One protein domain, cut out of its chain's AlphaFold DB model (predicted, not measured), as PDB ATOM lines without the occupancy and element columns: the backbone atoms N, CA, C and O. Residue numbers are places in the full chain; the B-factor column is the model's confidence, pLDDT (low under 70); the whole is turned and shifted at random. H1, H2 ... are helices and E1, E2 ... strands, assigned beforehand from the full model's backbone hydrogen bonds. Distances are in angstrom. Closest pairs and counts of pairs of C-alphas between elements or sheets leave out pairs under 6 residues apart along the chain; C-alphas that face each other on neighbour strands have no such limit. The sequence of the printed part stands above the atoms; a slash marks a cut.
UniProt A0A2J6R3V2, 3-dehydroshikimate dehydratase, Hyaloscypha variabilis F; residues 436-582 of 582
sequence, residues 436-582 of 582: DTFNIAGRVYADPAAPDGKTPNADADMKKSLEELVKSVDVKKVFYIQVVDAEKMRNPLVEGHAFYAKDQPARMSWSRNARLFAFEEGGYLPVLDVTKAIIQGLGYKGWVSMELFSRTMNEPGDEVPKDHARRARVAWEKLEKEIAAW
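AT A GLANCE: This is residues 436 to 582 of the 582 residues of the protein "3-dehydroshikimate dehydratase" of Hyaloscypha variabilis F (UniProt A0A2J6R3V2). Picture a short helix, H1, near the middle, with H2 and H4, set nearly side by side, packed on it, and the long helix H6 on the far side from H2, running from H5 at its first residues to H4 near its last. H3 and the loops of residues 488 to 505 make one end, the short strands E1 and E2 lie side by side in a small parallel sheet, and the unnamed residues 483 to 487 and 515 to 519 run between H1 and H6. The printed part has 147 residues, with six named helices and two named strands in the order H1, H2, E1, H3, H4, E2, H5, H6; the class is mostly helix. It is compact, with a radius of gyration of the C-alphas of 15.7 A and spans of 43 by 41 by 26 A.

HOW THE PARTS SIT: Start at H1, residues 437 to 444, which touches H2, residues 458 to 472, at a steep tilt of 64 degrees; the closest C-alphas, Val 444 and Met 462, are 5.8 A apart. H4, residues 527 to 537, is the hub, touching three helices. It touches H1 about perpendicular, at 76 degrees, closest at the C-alphas of Thr 437 and Val 527, 5.8 A. With residues 466 to 470 alone, H2 touches H4 at a shallow tilt of 21 degrees, the same way, closest at the C-alphas of Val 470 and Gly 537, 5.6 A. Next find E1, residues 478 to 482, and E2, residues 543 to 545, parallel neighbours at 26 degrees; N 481 and O 543 are 3.1 A apart and N 545 and O 481 2.8 A, both within hydrogen-bond range. With H3, residues 506 to 514, and H4 between them, they form a strand-helix-strand unit, two parallel neighbour strands joined through helices, with a right-handed crossover. H3 only just touches H5, residues 551 to 554, with 3 pairs of C-alphas within 8 A, closest at Asn 513 and Arg 551, 4.7 A. H6, residues 560 to 580, only just touches H4, with 3 such pairs and with residues 575 to 579 alone, closest at the C-alphas of Lys 532 and Ile 579, 6.7 A. H2 and H6 are apart. Every O i to N i+4 pair is within hydrogen-bond range in H1, H2, H3, H4 and H6; H5 is too short for one, and its one O i to N i+3 pair is within range.

IN THESE COORDINATES: Find C-alpha 437 at (-5.303, 37.607, -3.918), where H1 begins its 10.7 A. H2 is 20.6 A long, E1 11.1 A, H3 11.4 A, H4 14.1 A, E2 6.4 A and H5 5.7 A. H6 runs 30.2 A, from C-alpha 560 at (-24.624, 24.520, -7.951) to C-alpha 580 at (-15.561, 53.123, -4.281).

THE WHOLE: The two C-alphas farthest apart, Lys 471 and Gly 557, are 45.6 A apart. The printed part has no cut and ends at residue 582, the chain's last. The links H1 to H2, E1 to H3 and H3 to H4 are long. The model's mean pLDDT over the printed part is 93.4, and residues 581 to 582 are under 70.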
ATOM      1  N   ASP A 436      -3.246  36.958  -8.201       98.31
ATOM      2  CA  ASP A 436      -4.275  36.303  -7.385       98.31
ATOM      3  C   ASP A 436      -4.133  36.691  -5.904       98.31
ATOM      4  O   ASP A 436      -3.105  36.458  -5.258       98.31
ATOM      5  N   THR A 437      -5.197  37.268  -5.346       98.31
ATOM      6  CA  THR A 437      -5.303  37.607  -3.918       98.31
ATOM      7  C   THR A 437      -5.082  36.415  -2.982       98.31
ATOM      8  O   THR A 437      -4.401  36.582  -1.964       98.31
ATOM      9  N   PHE A 438      -5.577  35.217  -3.320       98.31
ATOM     10  CA  PHE A 438      -5.360  34.018  -2.513       98.31
ATOM     11  C   PHE A 438      -3.895  33.623  -2.524       98.31
ATOM     12  O   PHE A 438      -3.342  33.314  -1.476       98.31
ATOM     13  N   ASN A 439      -3.235  33.656  -3.677       98.31
ATOM     14  CA  ASN A 439      -1.827  33.293  -3.750       98.31
ATOM     15  C   ASN A 439      -0.919  34.325  -3.066       98.31
ATOM     16  O   ASN A 439      -0.020  33.955  -2.309       98.31
ATOM     17  N   ILE A 440      -1.175  35.621  -3.247       98.56
ATOM     18  CA  ILE A 440      -0.410  36.680  -2.576       98.56
ATOM     19  C   ILE A 440      -0.551  36.556  -1.051       98.56
ATOM     20  O   ILE A 440       0.445  36.414  -0.332       98.56
ATOM     21  N   ALA A 441      -1.785  36.560  -0.543       98.50
ATOM     22  CA  ALA A 441      -2.036  36.515   0.895       98.50
ATOM     23  C   ALA A 441      -1.744  35.131   1.493       98.50
ATOM     24  O   ALA A 441      -1.191  35.020   2.587       98.50
ATOM     25  N   GLY A 442      -2.045  34.068   0.755       97.44
ATOM     26  CA  GLY A 442      -1.768  32.682   1.112       97.44
ATOM     27  C   GLY A 442      -0.290  32.422   1.353       97.44
ATOM     28  O   GLY A 442       0.044  31.552   2.154       97.44
ATOM     29  N   ARG A 443       0.603  33.185   0.711       97.31
ATOM     30  CA  ARG A 443       2.036  33.087   0.976       97.31
ATOM     31  C   ARG A 443       2.513  33.975   2.119       97.31
ATOM     32  O   ARG A 443       3.284  33.504   2.953       97.31
ATOM     33  N   VAL A 444       2.122  35.247   2.109       98.00
ATOM     34  CA  VAL A 444       2.707  36.271   2.993       98.00
ATOM     35  C   VAL A 444       2.008  36.327   4.349       98.00
ATOM     36  O   VAL A 444       2.672  36.500   5.365       98.00
ATOM     37  N   TYR A 445       0.687  36.157   4.375       98.50
ATOM     38  CA  TYR A 445      -0.162  36.380   5.547       98.50
ATOM     39  C   TYR A 445      -0.626  35.081   6.213       98.50
ATOM     40  O   TYR A 445      -0.671  34.975   7.438       98.50
ATOM     41  N   ALA A 446      -1.006  34.091   5.409       98.06
ATOM     42  CA  ALA A 446      -1.702  32.902   5.880       98.06
ATOM     43  C   ALA A 446      -0.817  31.650   5.916       98.06
ATOM     44  O   ALA A 446       0.049  31.417   5.065       98.06
ATOM     45  N   ASP A 447      -1.089  30.794   6.896       97.88
ATOM     46  CA  ASP A 447      -0.557  29.438   6.954       97.88
ATOM     47  C   ASP A 447      -1.640  28.477   7.473       97.88
ATOM     48  O   ASP A 447      -1.927  28.467   8.673       97.88
ATOM     49  N   PRO A 448      -2.252  27.646   6.605       97.56
ATOM     50  CA  PRO A 448      -3.310  26.732   7.026       97.56
ATOM     51  C   PRO A 448      -2.812  25.627   7.971       97.56
ATOM     52  O   PRO A 448      -3.637  24.967   8.599       97.56
ATOM     53  N   ALA A 449      -1.499  25.406   8.086       97.44
ATOM     54  CA  ALA A 449      -0.907  24.458   9.029       97.44
ATOM     55  C   ALA A 449      -0.544  25.100  10.384       97.44
ATOM     56  O   ALA A 449      -0.198  24.381  11.323       97.44
ATOM     57  N   ALA A 450      -0.629  26.427  10.516       97.25
ATOM     58  CA  ALA A 450      -0.374  27.114  11.777       97.25
ATOM     59  C   ALA A 450      -1.606  27.066  12.708       97.25
ATOM     60  O   ALA A 450      -2.737  27.191  12.234       97.25
ATOM     61  N   PRO A 451      -1.427  26.944  14.040       94.88
ATOM     62  CA  PRO A 451      -2.532  26.951  15.008       94.88
ATOM     63  C   PRO A 451      -3.440  28.184  14.953       94.88
ATOM     64  O   PRO A 451      -4.638  28.077  15.202       94.88
ATOM     65  N   ASP A 452      -2.885  29.352  14.638       95.00
ATOM     66  CA  ASP A 452      -3.622  30.612  14.516       95.00
ATOM     67  C   ASP A 452      -3.987  30.964  13.062       95.00
ATOM     68  O   ASP A 452      -4.647  31.984  12.837       95.00
ATOM     69  N   GLY A 453      -3.611  30.113  12.101       97.06
ATOM     70  CA  GLY A 453      -3.842  30.276  10.666       97.06
ATOM     71  C   GLY A 453      -2.942  31.307   9.977       97.06
ATOM     72  O   GLY A 453      -3.194  31.630   8.817       97.06
ATOM     73  N   LYS A 454      -1.936  31.868  10.656       98.00
ATOM     74  CA  LYS A 454      -1.110  32.959  10.122       98.00
ATOM     75  C   LYS A 454       0.366  32.582  10.035       98.00
ATOM     76  O   LYS A 454       0.874  31.750  10.782       98.00
ATOM     77  N   THR A 455       1.074  33.244   9.130       97.81
ATOM     78  CA  THR A 455       2.539  33.276   9.153       97.81
ATOM     79  C   THR A 455       3.036  34.131  10.332       97.81
ATOM     80  O   THR A 455       2.320  35.016  10.821       97.81
ATOM     81  N   PRO A 456       4.275  33.927  10.811       97.06
ATOM     82  CA  PRO A 456       4.891  34.857  11.752       97.06
ATOM     83  C   PRO A 456       4.934  36.277  11.168       97.06
ATOM     84  O   PRO A 456       5.332  36.445  10.025       97.06
ATOM     85  N   ASN A 457       4.556  37.292  11.955       97.19
ATOM     86  CA  ASN A 457       4.495  38.708  11.542       97.19
ATOM     87  C   ASN A 457       3.544  39.026  10.369       97.19
ATOM     88  O   ASN A 457       3.661  40.103   9.780       97.19
ATOM     89  N   ALA A 458       2.573  38.152  10.084       97.69
ATOM     90  CA  ALA A 458       1.640  38.241   8.957       97.69
ATOM     91  C   ALA A 458       1.141  39.655   8.622       97.69
ATOM     92  O   ALA A 458       1.248  40.086   7.479       97.69
ATOM     93  N   ASP A 459       0.605  40.398   9.596       97.94
ATOM     94  CA  ASP A 459       0.018  41.719   9.339       97.94
ATOM     95  C   ASP A 459       1.078  42.760   8.907       97.94
ATOM     96  O   ASP A 459       0.839  43.566   8.006       97.94
ATOM     97  N   ALA A 460       2.274  42.728   9.509       98.38
ATOM     98  CA  ALA A 460       3.366  43.643   9.171       98.38
ATOM     99  C   ALA A 460       4.008  43.292   7.819       98.38
ATOM    100  O   ALA A 460       4.262  44.185   7.006       98.38
ATOM    101  N   ASP A 461       4.223  42.000   7.568       98.56
ATOM    102  CA  ASP A 461       4.815  41.512   6.323       98.56
ATOM    103  C   ASP A 461       3.861  41.705   5.143       98.56
ATOM    104  O   ASP A 461       4.295  42.143   4.078       98.56
ATOM    105  N   MET A 462       2.556  41.491   5.340       98.62
ATOM    106  CA  MET A 462       1.538  41.763   4.325       98.62
ATOM    107  C   MET A 462       1.516  43.244   3.951       98.62
ATOM    108  O   MET A 462       1.589  43.577   2.770       98.62
ATOM    109  N   LYS A 463       1.490  44.145   4.943       98.50
ATOM    110  CA  LYS A 463       1.520  45.590   4.691       98.50
ATOM    111  C   LYS A 463       2.759  45.994   3.888       98.50
ATOM    112  O   LYS A 463       2.631  46.662   2.865       98.50
ATOM    113  N   LYS A 464       3.944  45.554   4.320       98.62
ATOM    114  CA  LYS A 464       5.204  45.827   3.616       98.62
ATOM    115  C   LYS A 464       5.183  45.264   2.193       98.62
ATOM    116  O   LYS A 464       5.610  45.936   1.263       98.62
ATOM    117  N   SER A 465       4.676  44.046   2.022       98.56
ATOM    118  CA  SER A 465       4.579  43.384   0.722       98.56
ATOM    119  C   SER A 465       3.687  44.162  -0.249       98.56
ATOM    120  O   SER A 465       4.082  44.362  -1.392       98.56
ATOM    121  N   LEU A 466       2.537  44.681   0.200       98.69
ATOM    122  CA  LEU A 466       1.666  45.517  -0.640       98.69
ATOM    123  C   LEU A 466       2.295  46.869  -0.989       98.69
ATOM    124  O   LEU A 466       2.158  47.328  -2.121       98.69
ATOM    125  N   GLU A 467       3.000  47.500  -0.045       98.56
ATOM    126  CA  GLU A 467       3.727  48.748  -0.309       98.56
ATOM    127  C   GLU A 467       4.809  48.560  -1.381       98.56
ATOM    128  O   GLU A 467       4.981  49.436  -2.226       98.56
ATOM    129  N   GLU A 468       5.527  47.435  -1.368       98.62
ATOM    130  CA  GLU A 468       6.522  47.119  -2.400       98.62
ATOM    131  C   GLU A 468       5.868  46.713  -3.727       98.62
ATOM    132  O   GLU A 468       6.312  47.171  -4.777       98.62
ATOM    133  N   LEU A 469       4.762  45.960  -3.701       98.62
ATOM    134  CA  LEU A 469       4.003  45.602  -4.906       98.62
ATOM    135  C   LEU A 469       3.611  46.852  -5.695       98.62
ATOM    136  O   LEU A 469       3.866  46.927  -6.895       98.62
ATOM    137  N   VAL A 470       3.060  47.857  -5.006       98.56
ATOM    138  CA  VAL A 470       2.633  49.126  -5.616       98.56
ATOM    139  C   VAL A 470       3.806  49.929  -6.189       98.56
ATOM    140  O   VAL A 470       3.637  50.639  -7.177       98.56
ATOM    141  N   LYS A 471       4.997  49.834  -5.588       98.31
ATOM    142  CA  LYS A 471       6.193  50.553  -6.059       98.31
ATOM    143  C   LYS A 471       6.862  49.881  -7.255       98.31
ATOM    144  O   LYS A 471       7.480  50.582  -8.055       98.31
ATOM    145  N   SER A 472       6.807  48.553  -7.330       98.06
ATOM    146  CA  SER A 472       7.646  47.772  -8.242       98.06
ATOM    147  C   SER A 472       6.934  47.332  -9.515       98.06
ATOM    148  O   SER A 472       7.541  47.372 -10.581       98.06
ATOM    149  N   VAL A 473       5.671  46.905  -9.427       98.56
ATOM    150  CA  VAL A 473       4.987  46.256 -10.556       98.56
ATOM    151  C   VAL A 473       4.521  47.289 -11.587       98.56
ATOM    152  O   VAL A 473       3.769  48.208 -11.267       98.56
ATOM    153  N   ASP A 474       4.895  47.110 -12.859       98.38
ATOM    154  CA  ASP A 474       4.277  47.867 -13.958       98.38
ATOM    155  C   ASP A 474       2.882  47.302 -14.246       98.38
ATOM    156  O   ASP A 474       2.728  46.189 -14.753       98.38
ATOM    157  N   VAL A 475       1.848  48.101 -13.989       98.31
ATOM    158  CA  VAL A 475       0.447  47.732 -14.228       98.31
ATOM    159  C   VAL A 475       0.170  47.282 -15.669       98.31
ATOM    160  O   VAL A 475      -0.725  46.470 -15.892       98.31
ATOM    161  N   LYS A 476       0.950  47.733 -16.664       97.81
ATOM    162  CA  LYS A 476       0.807  47.297 -18.069       97.81
ATOM    163  C   LYS A 476       1.131  45.820 -18.276       97.81
ATOM    164  O   LYS A 476       0.742  45.243 -19.290       97.81
ATOM    165  N   LYS A 477       1.875  45.228 -17.344       98.44
ATOM    166  CA  LYS A 477       2.223  43.810 -17.323       98.44
ATOM    167  C   LYS A 477       1.229  42.974 -16.529       98.44
ATOM    168  O   LYS A 477       1.373  41.762 -16.524       98.44
ATOM    169  N   VAL A 478       0.223  43.568 -15.894       98.62
ATOM    170  CA  VAL A 478      -0.864  42.823 -15.249       98.62
ATOM    171  C   VAL A 478      -1.958  42.609 -16.289       98.62
ATOM    172  O   VAL A 478      -2.576  43.565 -16.753       98.62
ATOM    173  N   PHE A 479      -2.180  41.364 -16.711       98.44
ATOM    174  CA  PHE A 479      -3.150  41.065 -17.771       98.44
ATOM    175  C   PHE A 479      -4.561  40.882 -17.217       98.44
ATOM    176  O   PHE A 479      -5.510  41.436 -17.773       98.44
ATOM    177  N   TYR A 480      -4.688  40.190 -16.090       98.31
ATOM    178  CA  TYR A 480      -5.913  40.092 -15.301       98.31
ATOM    179  C   TYR A 480      -5.593  39.777 -13.846       98.31
ATOM    180  O   TYR A 480      -4.446  39.473 -13.514       98.31
ATOM    181  N   ILE A 481      -6.588  39.919 -12.973       98.25
ATOM    182  CA  ILE A 481      -6.454  39.564 -11.562       98.25
ATOM    183  C   ILE A 481      -7.556  38.614 -11.129       98.25
ATOM    184  O   ILE A 481      -8.663  38.644 -11.672       98.25
ATOM    185  N   GLN A 482      -7.261  37.815 -10.114       97.81
ATOM    186  CA  GLN A 482      -8.201  36.898  -9.490       97.81
ATOM    187  C   GLN A 482      -8.409  37.298  -8.029       97.81
ATOM    188  O   GLN A 482      -7.457  37.527  -7.274       97.81
ATOM    189  N   VAL A 483      -9.673  37.444  -7.635       97.56
ATOM    190  CA  VAL A 483     -10.061  37.938  -6.313       97.56
ATOM    191  C   VAL A 483     -10.935  36.913  -5.608       97.56
ATOM    192  O   VAL A 483     -12.122  36.777  -5.906       97.56
ATOM    193  N   VAL A 484     -10.337  36.211  -4.648       95.81
ATOM    194  CA  VAL A 484     -10.973  35.192  -3.812       95.81
ATOM    195  C   VAL A 484     -10.341  35.170  -2.419       95.81
ATOM    196  O   VAL A 484      -9.183  35.527  -2.219       95.81
ATOM    197  N   ASP A 485     -11.136  34.774  -1.434       97.88
ATOM    198  CA  ASP A 485     -10.736  34.599  -0.037       97.88
ATOM    199  C   ASP A 485     -10.546  33.100   0.251       97.88
ATOM    200  O   ASP A 485     -10.645  32.251  -0.642       97.88
ATOM    201  N   ALA A 486     -10.294  32.740   1.503       97.12
ATOM    202  CA  ALA A 486     -10.311  31.357   1.934       97.12
ATOM    203  C   ALA A 486     -10.651  31.186   3.412       97.12
ATOM    204  O   ALA A 486     -10.399  32.052   4.248       97.12
ATOM    205  N   GLU A 487     -11.218  30.024   3.732       95.94
ATOM    206  CA  GLU A 487     -11.655  29.686   5.083       95.94
ATOM    207  C   GLU A 487     -10.470  29.616   6.047       95.94
ATOM    208  O   GLU A 487      -9.468  28.941   5.780       95.94
ATOM    209  N   LYS A 488     -10.618  30.217   7.231       96.75
ATOM    210  CA  LYS A 488      -9.704  29.957   8.344       96.75
ATOM    211  C   LYS A 488      -9.908  28.535   8.863       96.75
ATOM    212  O   LYS A 488     -10.969  28.206   9.397       96.75
ATOM    213  N   MET A 489      -8.884  27.692   8.739       94.19
ATOM    214  CA  MET A 489      -8.944  26.313   9.226       94.19
ATOM    215  C   MET A 489      -9.189  26.281  10.739       94.19
ATOM    216  O   MET A 489      -8.479  26.920  11.512       94.19
ATOM    217  N   ARG A 490     -10.215  25.530  11.168       92.31
ATOM    218  CA  ARG A 490     -10.555  25.378  12.597       92.31
ATOM    219  C   ARG A 490      -9.476  24.621  13.367       92.31
ATOM    220  O   ARG A 490      -9.239  24.918  14.529       92.31
ATOM    221  N   ASN A 491      -8.867  23.637  12.711       94.56
ATOM    222  CA  ASN A 491      -7.722  22.884  13.201       94.56
ATOM    223  C   ASN A 491      -6.611  22.971  12.146       94.56
ATOM    224  O   ASN A 491      -6.945  22.976  10.961       94.56
ATOM    225  N   PRO A 492      -5.328  22.977  12.539       97.38
ATOM    226  CA  PRO A 492      -4.209  22.943  11.603       97.38
ATOM    227  C   PRO A 492      -4.359  21.882  10.508       97.38
ATOM    228  O   PRO A 492      -4.664  20.721  10.790       97.38
ATOM    229  N   LEU A 493      -4.100  22.272   9.261       97.19
ATOM    230  CA  LEU A 493      -4.081  21.386   8.100       97.19
ATOM    231  C   LEU A 493      -2.760  20.599   8.071       97.19
ATOM    232  O   LEU A 493      -1.857  20.858   7.278       97.19
ATOM    233  N   VAL A 494      -2.661  19.640   8.988       97.25
ATOM    234  CA  VAL A 494      -1.542  18.703   9.166       97.25
ATOM    235  C   VAL A 494      -2.050  17.257   9.114       97.25
ATOM    236  O   VAL A 494      -3.244  17.028   8.910       97.25
ATOM    237  N   GLU A 495      -1.164  16.271   9.283       96.88
ATOM    238  CA  GLU A 495      -1.543  14.853   9.288       96.88
ATOM    239  C   GLU A 495      -2.712  14.581  10.253       96.88
ATOM    240  O   GLU A 495      -2.681  14.968  11.421       96.88
ATOM    241  N   GLY A 496      -3.771  13.949   9.735       94.50
ATOM    242  CA  GLY A 496      -5.034  13.724  10.446       94.50
ATOM    243  C   GLY A 496      -6.149  14.732  10.132       94.50
ATOM    244  O   GLY A 496      -7.306  14.466  10.456       94.50
ATOM    245  N   HIS A 497      -5.856  15.856   9.468       96.12
ATOM    246  CA  HIS A 497      -6.886  16.777   8.976       96.12
ATOM    247  C   HIS A 497      -7.640  16.184   7.770       96.12
ATOM    248  O   HIS A 497      -7.046  15.512   6.932       96.12
ATOM    249  N   ALA A 498      -8.938  16.483   7.620       93.19
ATOM    250  CA  ALA A 498      -9.776  15.924   6.545       93.19
ATOM    251  C   ALA A 498      -9.286  16.270   5.125       93.19
ATOM    252  O   ALA A 498      -9.517  15.522   4.182       93.19
ATOM    253  N   PHE A 499      -8.607  17.409   4.985       93.62
ATOM    254  CA  PHE A 499      -8.026  17.873   3.721       93.62
ATOM    255  C   PHE A 499      -6.538  17.539   3.578       93.62
ATOM    256  O   PHE A 499      -5.927  17.931   2.589       93.62
ATOM    257  N   TYR A 500      -5.927  16.862   4.552       96.19
ATOM    258  CA  TYR A 500      -4.511  16.526   4.476       96.19
ATOM    259  C   TYR A 500      -4.252  15.508   3.363       96.19
ATOM    260  O   TYR A 500      -4.866  14.441   3.321       96.19
ATOM    261  N   ALA A 501      -3.289  15.817   2.502       93.94
ATOM    262  CA  ALA A 501      -2.763  14.894   1.511       93.94
ATOM    263  C   ALA A 501      -1.241  14.827   1.658       93.94
ATOM    264  O   ALA A 501      -0.562  15.842   1.546       93.94
ATOM    265  N   LYS A 502      -0.712  13.620   1.897       92.62
ATOM    266  CA  LYS A 502       0.707  13.383   2.217       92.62
ATOM    267  C   LYS A 502       1.672  13.974   1.185       92.62
ATOM    268  O   LYS A 502       2.713  14.503   1.556       92.62
ATOM    269  N   ASP A 503       1.307  13.890  -0.090       90.19
ATOM    270  CA  ASP A 503       2.152  14.312  -1.209       90.19
ATOM    271  C   ASP A 503       1.808  15.728  -1.712       90.19
ATOM    272  O   ASP A 503       2.185  16.102  -2.823       90.19
ATOM    273  N   GLN A 504       1.063  16.522  -0.929       91.94
ATOM    274  CA  GLN A 504       0.667  17.886  -1.291       91.94
ATOM    275  C   GLN A 504       1.025  18.881  -0.178       91.94
ATOM    276  O   GLN A 504       0.786  18.612   0.999       91.94
ATOM    277  N   PRO A 505       1.548  20.071  -0.520       94.50
ATOM    278  CA  PRO A 505       1.682  21.155   0.446       94.50
ATOM    279  C   PRO A 505       0.322  21.548   1.038       94.50
ATOM    280  O   PRO A 505      -0.666  21.644   0.309       94.50
ATOM    281  N   ALA A 506       0.280  21.885   2.332       96.50
ATOM    282  CA  ALA A 506      -0.962  22.265   3.017       96.50
ATOM    283  C   ALA A 506      -1.719  23.408   2.311       96.50
ATOM    284  O   ALA A 506      -2.942  23.369   2.213       96.50
ATOM    285  N   ARG A 507      -0.997  24.389   1.747       97.19
ATOM    286  CA  ARG A 507      -1.574  25.489   0.951       97.19
ATOM    287  C   ARG A 507      -2.279  25.016  -0.325       97.19
ATOM    288  O   ARG A 507      -3.328  25.553  -0.655       97.19
ATOM    289  N   MET A 508      -1.762  23.984  -0.996       95.44
ATOM    290  CA  MET A 508      -2.405  23.390  -2.176       95.44
ATOM    291  C   MET A 508      -3.700  22.671  -1.784       95.44
ATOM    292  O   MET A 508      -4.740  22.864  -2.414       95.44
ATOM    293  N   SER A 509      -3.658  21.869  -0.717       95.06
ATOM    294  CA  SER A 509      -4.851  21.202  -0.190       95.06
ATOM    295  C   SER A 509      -5.905  22.206   0.272       95.06
ATOM    296  O   SER A 509      -7.091  22.018   0.013       95.06
ATOM    297  N   TRP A 510      -5.478  23.294   0.910       96.19
ATOM    298  CA  TRP A 510      -6.346  24.390   1.321       96.19
ATOM    299  C   TRP A 510      -6.994  25.079   0.116       96.19
ATOM    300  O   TRP A 510      -8.222  25.162   0.058       96.19
ATOM    301  N   SER A 511      -6.192  25.452  -0.888       94.25
ATOM    302  CA  SER A 511      -6.666  26.059  -2.135       94.25
ATOM    303  C   SER A 511      -7.744  25.217  -2.807       94.25
ATOM    304  O   SER A 511      -8.739  25.763  -3.245       94.25
ATOM    305  N   ARG A 512      -7.583  23.892  -2.878       89.38
ATOM    306  CA  ARG A 512      -8.517  23.007  -3.598       89.38
ATOM    307  C   ARG A 512      -9.857  22.774  -2.895       89.38
ATOM    308  O   ARG A 512     -10.793  22.303  -3.530       89.38
ATOM    309  N   ASN A 513      -9.938  23.027  -1.590       92.69
ATOM    310  CA  ASN A 513     -11.075  22.589  -0.774       92.69
ATOM    311  C   ASN A 513     -11.820  23.728  -0.075       92.69
ATOM    312  O   ASN A 513     -12.966  23.532   0.347       92.69
ATOM    313  N   ALA A 514     -11.173  24.879   0.101       94.94
ATOM    314  CA  ALA A 514     -11.591  25.869   1.083       94.94
ATOM    315  C   ALA A 514     -11.353  27.325   0.649       94.94
ATOM    316  O   ALA A 514     -11.282  28.202   1.514       94.94
ATOM    317  N   ARG A 515     -11.256  27.611  -0.660       95.88
ATOM    318  CA  ARG A 515     -11.419  28.992  -1.143       95.88
ATOM    319  C   ARG A 515     -12.873  29.446  -0.980       95.88
ATOM    320  O   ARG A 515     -13.805  28.639  -1.019       95.88
ATOM    321  N   LEU A 516     -13.045  30.751  -0.814       96.81
ATOM    322  CA  LEU A 516     -14.316  31.452  -0.670       96.81
ATOM    323  C   LEU A 516     -14.368  32.634  -1.636       96.81
ATOM    324  O   LEU A 516     -13.333  33.147  -2.057       96.81
ATOM    325  N   PHE A 517     -15.563  33.124  -1.944       96.50
ATOM    326  CA  PHE A 517     -15.664  34.462  -2.517       96.50
ATOM    327  C   PHE A 517     -15.340  35.517  -1.447       96.50
ATOM    328  O   PHE A 517     -15.487  35.277  -0.246       96.50
ATOM    329  N   ALA A 518     -14.903  36.703  -1.875       95.19
ATOM    330  CA  ALA A 518     -14.604  37.799  -0.956       95.19
ATOM    331  C   ALA A 518     -15.810  38.126  -0.051       95.19
ATOM    332  O   ALA A 518     -16.956  38.175  -0.507       95.19
ATOM    333  N   PHE A 519     -15.546  38.397   1.230       95.06
ATOM    334  CA  PHE A 519     -16.557  38.754   2.241       95.06
ATOM    335  C   PHE A 519     -17.584  37.659   2.579       95.06
ATOM    336  O   PHE A 519     -18.653  37.971   3.128       95.06
ATOM    337  N   GLU A 520     -17.308  36.400   2.242       94.38
ATOM    338  CA  GLU A 520     -18.069  35.266   2.764       94.38
ATOM    339  C   GLU A 520     -17.673  34.943   4.212       94.38
ATOM    340  O   GLU A 520     -16.573  35.243   4.676       94.38
ATOM    341  N   GLU A 521     -18.604  34.345   4.955       93.31
ATOM    342  CA  GLU A 521     -18.377  33.981   6.352       93.31
ATOM    343  C   GLU A 521     -17.239  32.957   6.474       93.31
ATOM    344  O   GLU A 521     -17.188  31.969   5.744       93.31
ATOM    345  N   GLY A 522     -16.323  33.185   7.419       93.00
ATOM    346  CA  GLY A 522     -15.150  32.334   7.632       93.00
ATOM    347  C   GLY A 522     -13.924  32.716   6.796       93.00
ATOM    348  O   GLY A 522     -12.840  32.200   7.085       93.00
ATOM    349  N   GLY A 523     -14.075  33.632   5.832       95.94
ATOM    350  CA  GLY A 523     -12.968  34.297   5.147       95.94
ATOM    351  C   GLY A 523     -12.127  35.126   6.116       95.94
ATOM    352  O   GLY A 523     -12.648  35.690   7.086       95.94
ATOM    353  N   TYR A 524     -10.814  35.150   5.906       97.19
ATOM    354  CA  TYR A 524      -9.888  35.878   6.785       97.19
ATOM    355  C   TYR A 524      -8.658  36.432   6.071       97.19
ATOM    356  O   TYR A 524      -7.825  37.071   6.723       97.19
ATOM    357  N   LEU A 525      -8.505  36.182   4.770       98.25
ATOM    358  CA  LEU A 525      -7.417  36.783   4.021       98.25
ATOM    359  C   LEU A 525      -7.651  38.301   3.914       98.25
ATOM    360  O   LEU A 525      -8.797  38.746   3.821       98.25
ATOM    361  N   PRO A 526      -6.587  39.121   3.880       97.88
ATOM    362  CA  PRO A 526      -6.668  40.566   3.661       97.88
ATOM    363  C   PRO A 526      -7.011  40.905   2.197       97.88
ATOM    364  O   PRO A 526      -6.351  41.729   1.566       97.88
ATOM    365  N   VAL A 527      -8.037  40.258   1.629       97.62
ATOM    366  CA  VAL A 527      -8.416  40.345   0.209       97.62
ATOM    367  C   VAL A 527      -8.657  41.789  -0.201       97.62
ATOM    368  O   VAL A 527      -8.121  42.227  -1.212       97.62
ATOM    369  N   LEU A 528      -9.390  42.557   0.611       97.44
ATOM    370  CA  LEU A 528      -9.677  43.960   0.315       97.44
ATOM    371  C   LEU A 528      -8.400  44.808   0.221       97.44
ATOM    372  O   LEU A 528      -8.296  45.635  -0.682       97.44
ATOM    373  N   ASP A 529      -7.428  44.591   1.110       97.94
ATOM    374  CA  ASP A 529      -6.165  45.334   1.093       97.94
ATOM    375  C   ASP A 529      -5.344  44.985  -0.154       97.94
ATOM    376  O   ASP A 529      -4.845  45.884  -0.836       97.94
ATOM    377  N   VAL A 530      -5.261  43.694  -0.507       98.38
ATOM    378  CA  VAL A 530      -4.571  43.249  -1.728       98.38
ATOM    379  C   VAL A 530      -5.255  43.813  -2.973       98.38
ATOM    380  O   VAL A 530      -4.594  44.381  -3.843       98.38
ATOM    381  N   THR A 531      -6.584  43.723  -3.058       98.06
ATOM    382  CA  THR A 531      -7.336  44.259  -4.195       98.06
ATOM    383  C   THR A 531      -7.181  45.776  -4.310       98.06
ATOM    384  O   THR A 531      -7.000  46.274  -5.420       98.06
ATOM    385  N   LYS A 532      -7.190  46.530  -3.201       97.56
ATOM    386  CA  LYS A 532      -6.950  47.985  -3.217       97.56
ATOM    387  C   LYS A 532      -5.543  48.333  -3.683       97.56
ATOM    388  O   LYS A 532      -5.392  49.229  -4.514       97.56
ATOM    389  N   ALA A 533      -4.527  47.607  -3.220       98.25
ATOM    390  CA  ALA A 533      -3.153  47.798  -3.683       98.25
ATOM    391  C   ALA A 533      -3.046  47.637  -5.210       98.25
ATOM    392  O   ALA A 533      -2.399  48.438  -5.876       98.25
ATOM    393  N   ILE A 534      -3.748  46.663  -5.785       98.25
ATOM    394  CA  ILE A 534      -3.747  46.432  -7.232       98.25
ATOM    395  C   ILE A 534      -4.604  47.471  -7.978       98.25
ATOM    396  O   ILE A 534      -4.125  48.143  -8.887       98.25
ATOM    397  N   ILE A 535      -5.883  47.623  -7.630       96.75
ATOM    398  CA  ILE A 535      -6.819  48.448  -8.411       96.75
ATOM    399  C   ILE A 535      -6.539  49.940  -8.221       96.75
ATOM    400  O   ILE A 535      -6.458  50.682  -9.198       96.75
ATOM    401  N   GLN A 536      -6.356  50.389  -6.980       95.12
ATOM    402  CA  GLN A 536      -6.126  51.802  -6.674       95.12
ATOM    403  C   GLN A 536      -4.635  52.140  -6.652       95.12
ATOM    404  O   GLN A 536      -4.241  53.156  -7.217       95.12
ATOM    405  N   GLY A 537      -3.810  51.287  -6.034       97.12
ATOM    406  CA  GLY A 537      -2.369  51.522  -5.911       97.12
ATOM    407  C   GLY A 537      -1.644  51.462  -7.257       97.12
ATOM    408  O   GLY A 537      -1.008  52.438  -7.644       97.12
ATOM    409  N   LEU A 538      -1.782  50.357  -8.001       97.44
ATOM    410  CA  LEU A 538      -1.211  50.237  -9.353       97.44
ATOM    411  C   LEU A 538      -2.042  50.956 -10.427       97.44
ATOM    412  O   LEU A 538      -1.560  51.185 -11.534       97.44
ATOM    413  N   GLY A 539      -3.299  51.299 -10.130       96.75
ATOM    414  CA  GLY A 539      -4.220  51.877 -11.110       96.75
ATOM    415  C   GLY A 539      -4.737  50.855 -12.128       96.75
ATOM    416  O   GLY A 539      -4.986  51.217 -13.282       96.75
ATOM    417  N   TYR A 540      -4.862  49.584 -11.734       97.75
ATOM    418  CA  TYR A 540      -5.347  48.508 -12.599       97.75
ATOM    419  C   TYR A 540      -6.820  48.707 -13.000       97.75
ATOM    420  O   TYR A 540      -7.662  49.043 -12.169       97.75
ATOM    421  N   LYS A 541      -7.143  48.494 -14.284       94.38
ATOM    422  CA  LYS A 541      -8.489  48.723 -14.863       94.38
ATOM    423  C   LYS A 541      -8.980  47.601 -15.787       94.38
ATOM    424  O   LYS A 541      -9.906  47.821 -16.564       94.38
ATOM    425  N   GLY A 542      -8.310  46.453 -15.788       95.00
ATOM    426  CA  GLY A 542      -8.682  45.328 -16.646       95.00
ATOM    427  C   GLY A 542      -9.628  44.345 -15.955       95.00
ATOM    428  O   GLY A 542     -10.380  44.710 -15.053       95.00
ATOM    429  N   TRP A 543      -9.591  43.092 -16.405       96.19
ATOM    430  CA  TRP A 543     -10.462  42.027 -15.925       96.19
ATOM    431  C   TRP A 543     -10.188  41.641 -14.468       96.19
ATOM    432  O   TRP A 543      -9.047  41.388 -14.078       96.19
ATOM    433  N   VAL A 544     -11.270  41.533 -13.693       95.75
ATOM    434  CA  VAL A 544     -11.278  40.930 -12.359       95.75
ATOM    435  C   VAL A 544     -12.104  39.654 -12.418       95.75
ATOM    436  O   VAL A 544     -13.289  39.696 -12.742       95.75
ATOM    437  N   SER A 545     -11.471  38.528 -12.116       94.12
ATOM    438  CA  SER A 545     -12.103  37.215 -12.070       94.12
ATOM    439  C   SER A 545     -12.204  36.689 -10.640       94.12
ATOM    440  O   SER A 545     -11.552  37.193  -9.726       94.12
ATOM    441  N   MET A 546     -13.040  35.674 -10.436       91.75
ATOM    442  CA  MET A 546     -13.302  35.044  -9.142       91.75
ATOM    443  C   MET A 546     -13.065  33.540  -9.236       91.75
ATOM    444  O   MET A 546     -14.001  32.751  -9.375       91.75
ATOM    445  N   GLU A 547     -11.798  33.147  -9.176       87.06
ATOM    446  CA  GLU A 547     -11.379  31.752  -9.289       87.06
ATOM    447  C   GLU A 547     -11.629  30.974  -7.988       87.06
ATOM    448  O   GLU A 547     -10.781  30.867  -7.091       87.06
ATOM    449  N   LEU A 548     -12.835  30.424  -7.867       87.94
ATOM    450  CA  LEU A 548     -13.206  29.599  -6.729       87.94
ATOM    451  C   LEU A 548     -12.696  28.164  -6.916       87.94
ATOM    452  O   LEU A 548     -12.977  27.530  -7.924       87.94
ATOM    453  N   PHE A 549     -12.037  27.628  -5.888       85.44
ATOM    454  CA  PHE A 549     -11.798  26.196  -5.715       85.44
ATOM    455  C   PHE A 549     -12.300  25.777  -4.334       85.44
ATOM    456  O   PHE A 549     -11.647  25.959  -3.304       85.44
ATOM    457  N   SER A 550     -13.517  25.252  -4.301       86.75
ATOM    458  CA  SER A 550     -14.164  24.845  -3.059       86.75
ATOM    459  C   SER A 550     -14.717  23.442  -3.190       86.75
ATOM    460  O   SER A 550     -15.175  23.034  -4.257       86.75
ATOM    461  N   ARG A 551     -14.761  22.721  -2.069       86.88
ATOM    462  CA  ARG A 551     -15.462  21.434  -1.971       86.88
ATOM    463  C   ARG A 551     -16.904  21.506  -2.487       86.88
ATOM    464  O   ARG A 551     -17.392  20.512  -3.016       86.88
ATOM    465  N   THR A 552     -17.551  22.673  -2.387       84.94
ATOM    466  CA  THR A 552     -18.929  22.885  -2.851       84.94
ATOM    467  C   THR A 552     -19.074  22.755  -4.365       84.94
ATOM    468  O   THR A 552     -20.163  22.479  -4.849       84.94
ATOM    469  N   MET A 553     -17.987  22.900  -5.128       81.50
ATOM    470  CA  MET A 553     -18.009  22.736  -6.586       81.50
ATOM    471  C   MET A 553     -18.131  21.276  -7.021       81.50
ATOM    472  O   MET A 553     -18.526  21.007  -8.149       81.50
ATOM    473  N   ASN A 554     -17.813  20.336  -6.126       80.38
ATOM    474  CA  ASN A 554     -17.983  18.905  -6.368       80.38
ATOM    475  C   ASN A 554     -19.375  18.405  -5.948       80.38
ATOM    476  O   ASN A 554     -19.654  17.209  -6.051       80.38
ATOM    477  N   GLU A 555     -20.237  19.285  -5.429       83.06
ATOM    478  CA  GLU A 555     -21.601  18.914  -5.069       83.06
ATOM    479  C   GLU A 555     -22.426  18.641  -6.339       83.06
ATOM    480  O   GLU A 555     -22.344  19.392  -7.313       83.06
ATOM    481  N   PRO A 556     -23.231  17.567  -6.365       75.88
ATOM    482  CA  PRO A 556     -24.072  17.278  -7.515       75.88
ATOM    483  C   PRO A 556     -25.284  18.221  -7.556       75.88
ATOM    484  O   PRO A 556     -25.946  18.437  -6.542       75.88
ATOM    485  N   GLY A 557     -25.646  18.696  -8.749       72.19
ATOM    486  CA  GLY A 557     -26.939  19.338  -9.002       72.19
ATOM    487  C   GLY A 557     -26.876  20.570  -9.902       72.19
ATOM    488  O   GLY A 557     -25.962  21.384  -9.817       72.19
ATOM    489  N   ASP A 558     -27.918  20.746 -10.718       72.69
ATOM    490  CA  ASP A 558     -28.025  21.831 -11.710       72.69
ATOM    491  C   ASP A 558     -28.067  23.247 -11.094       72.69
ATOM    492  O   ASP A 558     -27.911  24.249 -11.796       72.69
ATOM    493  N   GLU A 559     -28.301  23.352  -9.783       73.50
ATOM    494  CA  GLU A 559     -28.344  24.624  -9.057       73.50
ATOM    495  C   GLU A 559     -26.966  25.078  -8.547       73.50
ATOM    496  O   GLU A 559     -26.800  26.265  -8.268       73.50
ATOM    497  N   VAL A 560     -25.963  24.191  -8.481       78.38
ATOM    498  CA  VAL A 560     -24.624  24.520  -7.951       78.38
ATOM    499  C   VAL A 560     -23.958  25.659  -8.738       78.38
ATOM    500  O   VAL A 560     -23.567  26.651  -8.112       78.38
ATOM    501  N   PRO A 561     -23.915  25.638 -10.091       79.38
ATOM    502  CA  PRO A 561     -23.357  26.757 -10.854       79.38
ATOM    503  C   PRO A 561     -24.112  28.076 -10.633       79.38
ATOM    504  O   PRO A 561     -23.504  29.144 -10.577       79.38
ATOM    505  N   LYS A 562     -25.443  28.020 -10.473       78.81
ATOM    506  CA  LYS A 562     -26.273  29.215 -10.254       78.81
ATOM    507  C   LYS A 562     -26.029  29.827  -8.880       78.81
ATOM    508  O   LYS A 562     -25.938  31.049  -8.771       78.81
ATOM    509  N   ASP A 563     -25.919  28.999  -7.843       79.25
ATOM    510  CA  ASP A 563     -25.623  29.478  -6.497       79.25
ATOM    511  C   ASP A 563     -24.226  30.102  -6.426       79.25
ATOM    512  O   ASP A 563     -24.077  31.194  -5.880       79.25
ATOM    513  N   HIS A 564     -23.219  29.483  -7.049       86.31
ATOM    514  CA  HIS A 564     -21.872  30.055  -7.095       86.31
ATOM    515  C   HIS A 564     -21.835  31.377  -7.863       86.31
ATOM    516  O   HIS A 564     -21.271  32.344  -7.360       86.31
ATOM    517  N   ALA A 565     -22.519  31.478  -9.007       85.19
ATOM    518  CA  ALA A 565     -22.619  32.740  -9.738       85.19
ATOM    519  C   ALA A 565     -23.306  33.845  -8.905       85.19
ATOM    520  O   ALA A 565     -22.867  34.995  -8.905       85.19
ATOM    521  N   ARG A 566     -24.347  33.501  -8.134       84.25
ATOM    522  CA  ARG A 566     -25.014  34.434  -7.211       84.25
ATOM    523  C   ARG A 566     -24.088  34.871  -6.070       84.25
ATOM    524  O   ARG A 566     -24.051  36.054  -5.735       84.25
ATOM    525  N   ARG A 567     -23.361  33.936  -5.449       90.75
ATOM    526  CA  ARG A 567     -22.402  34.219  -4.364       90.75
ATOM    527  C   ARG A 567     -21.267  35.124  -4.847       90.75
ATOM    528  O   ARG A 567     -20.992  36.135  -4.204       90.75
ATOM    529  N   ALA A 568     -20.710  34.821  -6.016       90.62
ATOM    530  CA  ALA A 568     -19.714  35.637  -6.701       90.62
ATOM    531  C   ALA A 568     -20.217  37.073  -6.942       90.62
ATOM    532  O   ALA A 568     -19.535  38.039  -6.609       90.62
ATOM    533  N   ARG A 569     -21.458  37.241  -7.423       86.19
ATOM    534  CA  ARG A 569     -22.059  38.571  -7.622       86.19
ATOM    535  C   ARG A 569     -22.188  39.363  -6.325       86.19
ATOM    536  O   ARG A 569     -21.821  40.534  -6.296       86.19
ATOM    537  N   VAL A 570     -22.668  38.736  -5.252       87.69
ATOM    538  CA  VAL A 570     -22.773  39.391  -3.936       87.69
ATOM    539  C   VAL A 570     -21.395  39.828  -3.431       87.69
ATOM    540  O   VAL A 570     -21.267  40.913  -2.862       87.69
ATOM    541  N   ALA A 571     -20.365  39.007  -3.636       92.69
ATOM    542  CA  ALA A 571     -18.992  39.373  -3.303       92.69
ATOM    543  C   ALA A 571     -18.498  40.560  -4.143       92.69
ATOM    544  O   ALA A 571     -17.914  41.489  -3.584       92.69
ATOM    545  N   TRP A 572     -18.790  40.577  -5.449       92.62
ATOM    546  CA  TRP A 572     -18.418  41.671  -6.353       92.62
ATOM    547  C   TRP A 572     -19.070  42.995  -5.951       92.62
ATOM    548  O   TRP A 572     -18.372  43.989  -5.804       92.62
ATOM    549  N   GLU A 573     -20.379  43.007  -5.684       88.81
ATOM    550  CA  GLU A 573     -21.107  44.221  -5.270       88.81
ATOM    551  C   GLU A 573     -20.535  44.828  -3.984       88.81
ATOM    552  O   GLU A 573     -20.404  46.049  -3.854       88.81
ATOM    553  N   LYS A 574     -20.175  43.974  -3.019       91.81
ATOM    554  CA  LYS A 574     -19.508  44.414  -1.790       91.81
ATOM    555  C   LYS A 574     -18.122  44.973  -2.091       91.81
ATOM    556  O   LYS A 574     -17.787  46.040  -1.588       91.81
ATOM    557  N   LEU A 575     -17.343  44.283  -2.921       92.38
ATOM    558  CA  LEU A 575     -15.998  44.706  -3.298       92.38
ATOM    559  C   LEU A 575     -16.011  46.063  -4.011       92.38
ATOM    560  O   LEU A 575     -15.272  46.957  -3.613       92.38
ATOM    561  N   GLU A 576     -16.891  46.248  -4.999       89.19
ATOM    562  CA  GLU A 576     -17.081  47.518  -5.710       89.19
ATOM    563  C   GLU A 576     -17.402  48.654  -4.737       89.19
ATOM    564  O   GLU A 576     -16.802  49.726  -4.816       89.19
ATOM    565  N   LYS A 577     -18.304  48.413  -3.779       90.31
ATOM    566  CA  LYS A 577     -18.670  49.403  -2.763       90.31
ATOM    567  C   LYS A 577     -17.491  49.772  -1.859       90.31
ATOM    568  O   LYS A 577     -17.281  50.954  -1.599       90.31
ATOM    569  N   GLU A 578     -16.734  48.788  -1.384       91.00
ATOM    570  CA  GLU A 578     -15.579  49.005  -0.500       91.00
ATOM    571  C   GLU A 578     -14.397  49.681  -1.211       91.00
ATOM    572  O   GLU A 578     -13.617  50.402  -0.579       91.00
ATOM    573  N   ILE A 579     -14.257  49.455  -2.520       86.38
ATOM    574  CA  ILE A 579     -13.276  50.144  -3.364       86.38
ATOM    575  C   ILE A 579     -13.742  51.574  -3.662       86.38
ATOM    576  O   ILE A 579     -12.936  52.492  -3.574       86.38
ATOM    577  N   ALA A 580     -15.025  51.795  -3.964       79.75
ATOM    578  CA  ALA A 580     -15.561  53.123  -4.281       79.75
ATOM    579  C   ALA A 580     -15.666  54.070  -3.070       79.75
ATOM    580  O   ALA A 580     -15.685  55.286  -3.246       79.75
ATOM    581  N   ALA A 581     -15.774  53.538  -1.850       66.00
ATOM    582  CA  ALA A 581     -15.863  54.328  -0.617       66.00
ATOM    583  C   ALA A 581     -14.515  54.899  -0.128       66.00
ATOM    584  O   ALA A 581     -14.481  55.579   0.899       66.00
ATOM    585  N   TRP A 582     -13.423  54.586  -0.823       52.41
ATOM    586  CA  TRP A 582     -12.046  54.941  -0.484       52.41
ATOM    587  C   TRP A 582     -11.539  56.018  -1.439       52.41
ATOM    588  O   TRP A 582     -10.896  56.974  -0.952       52.41
TER     589      TRP A 582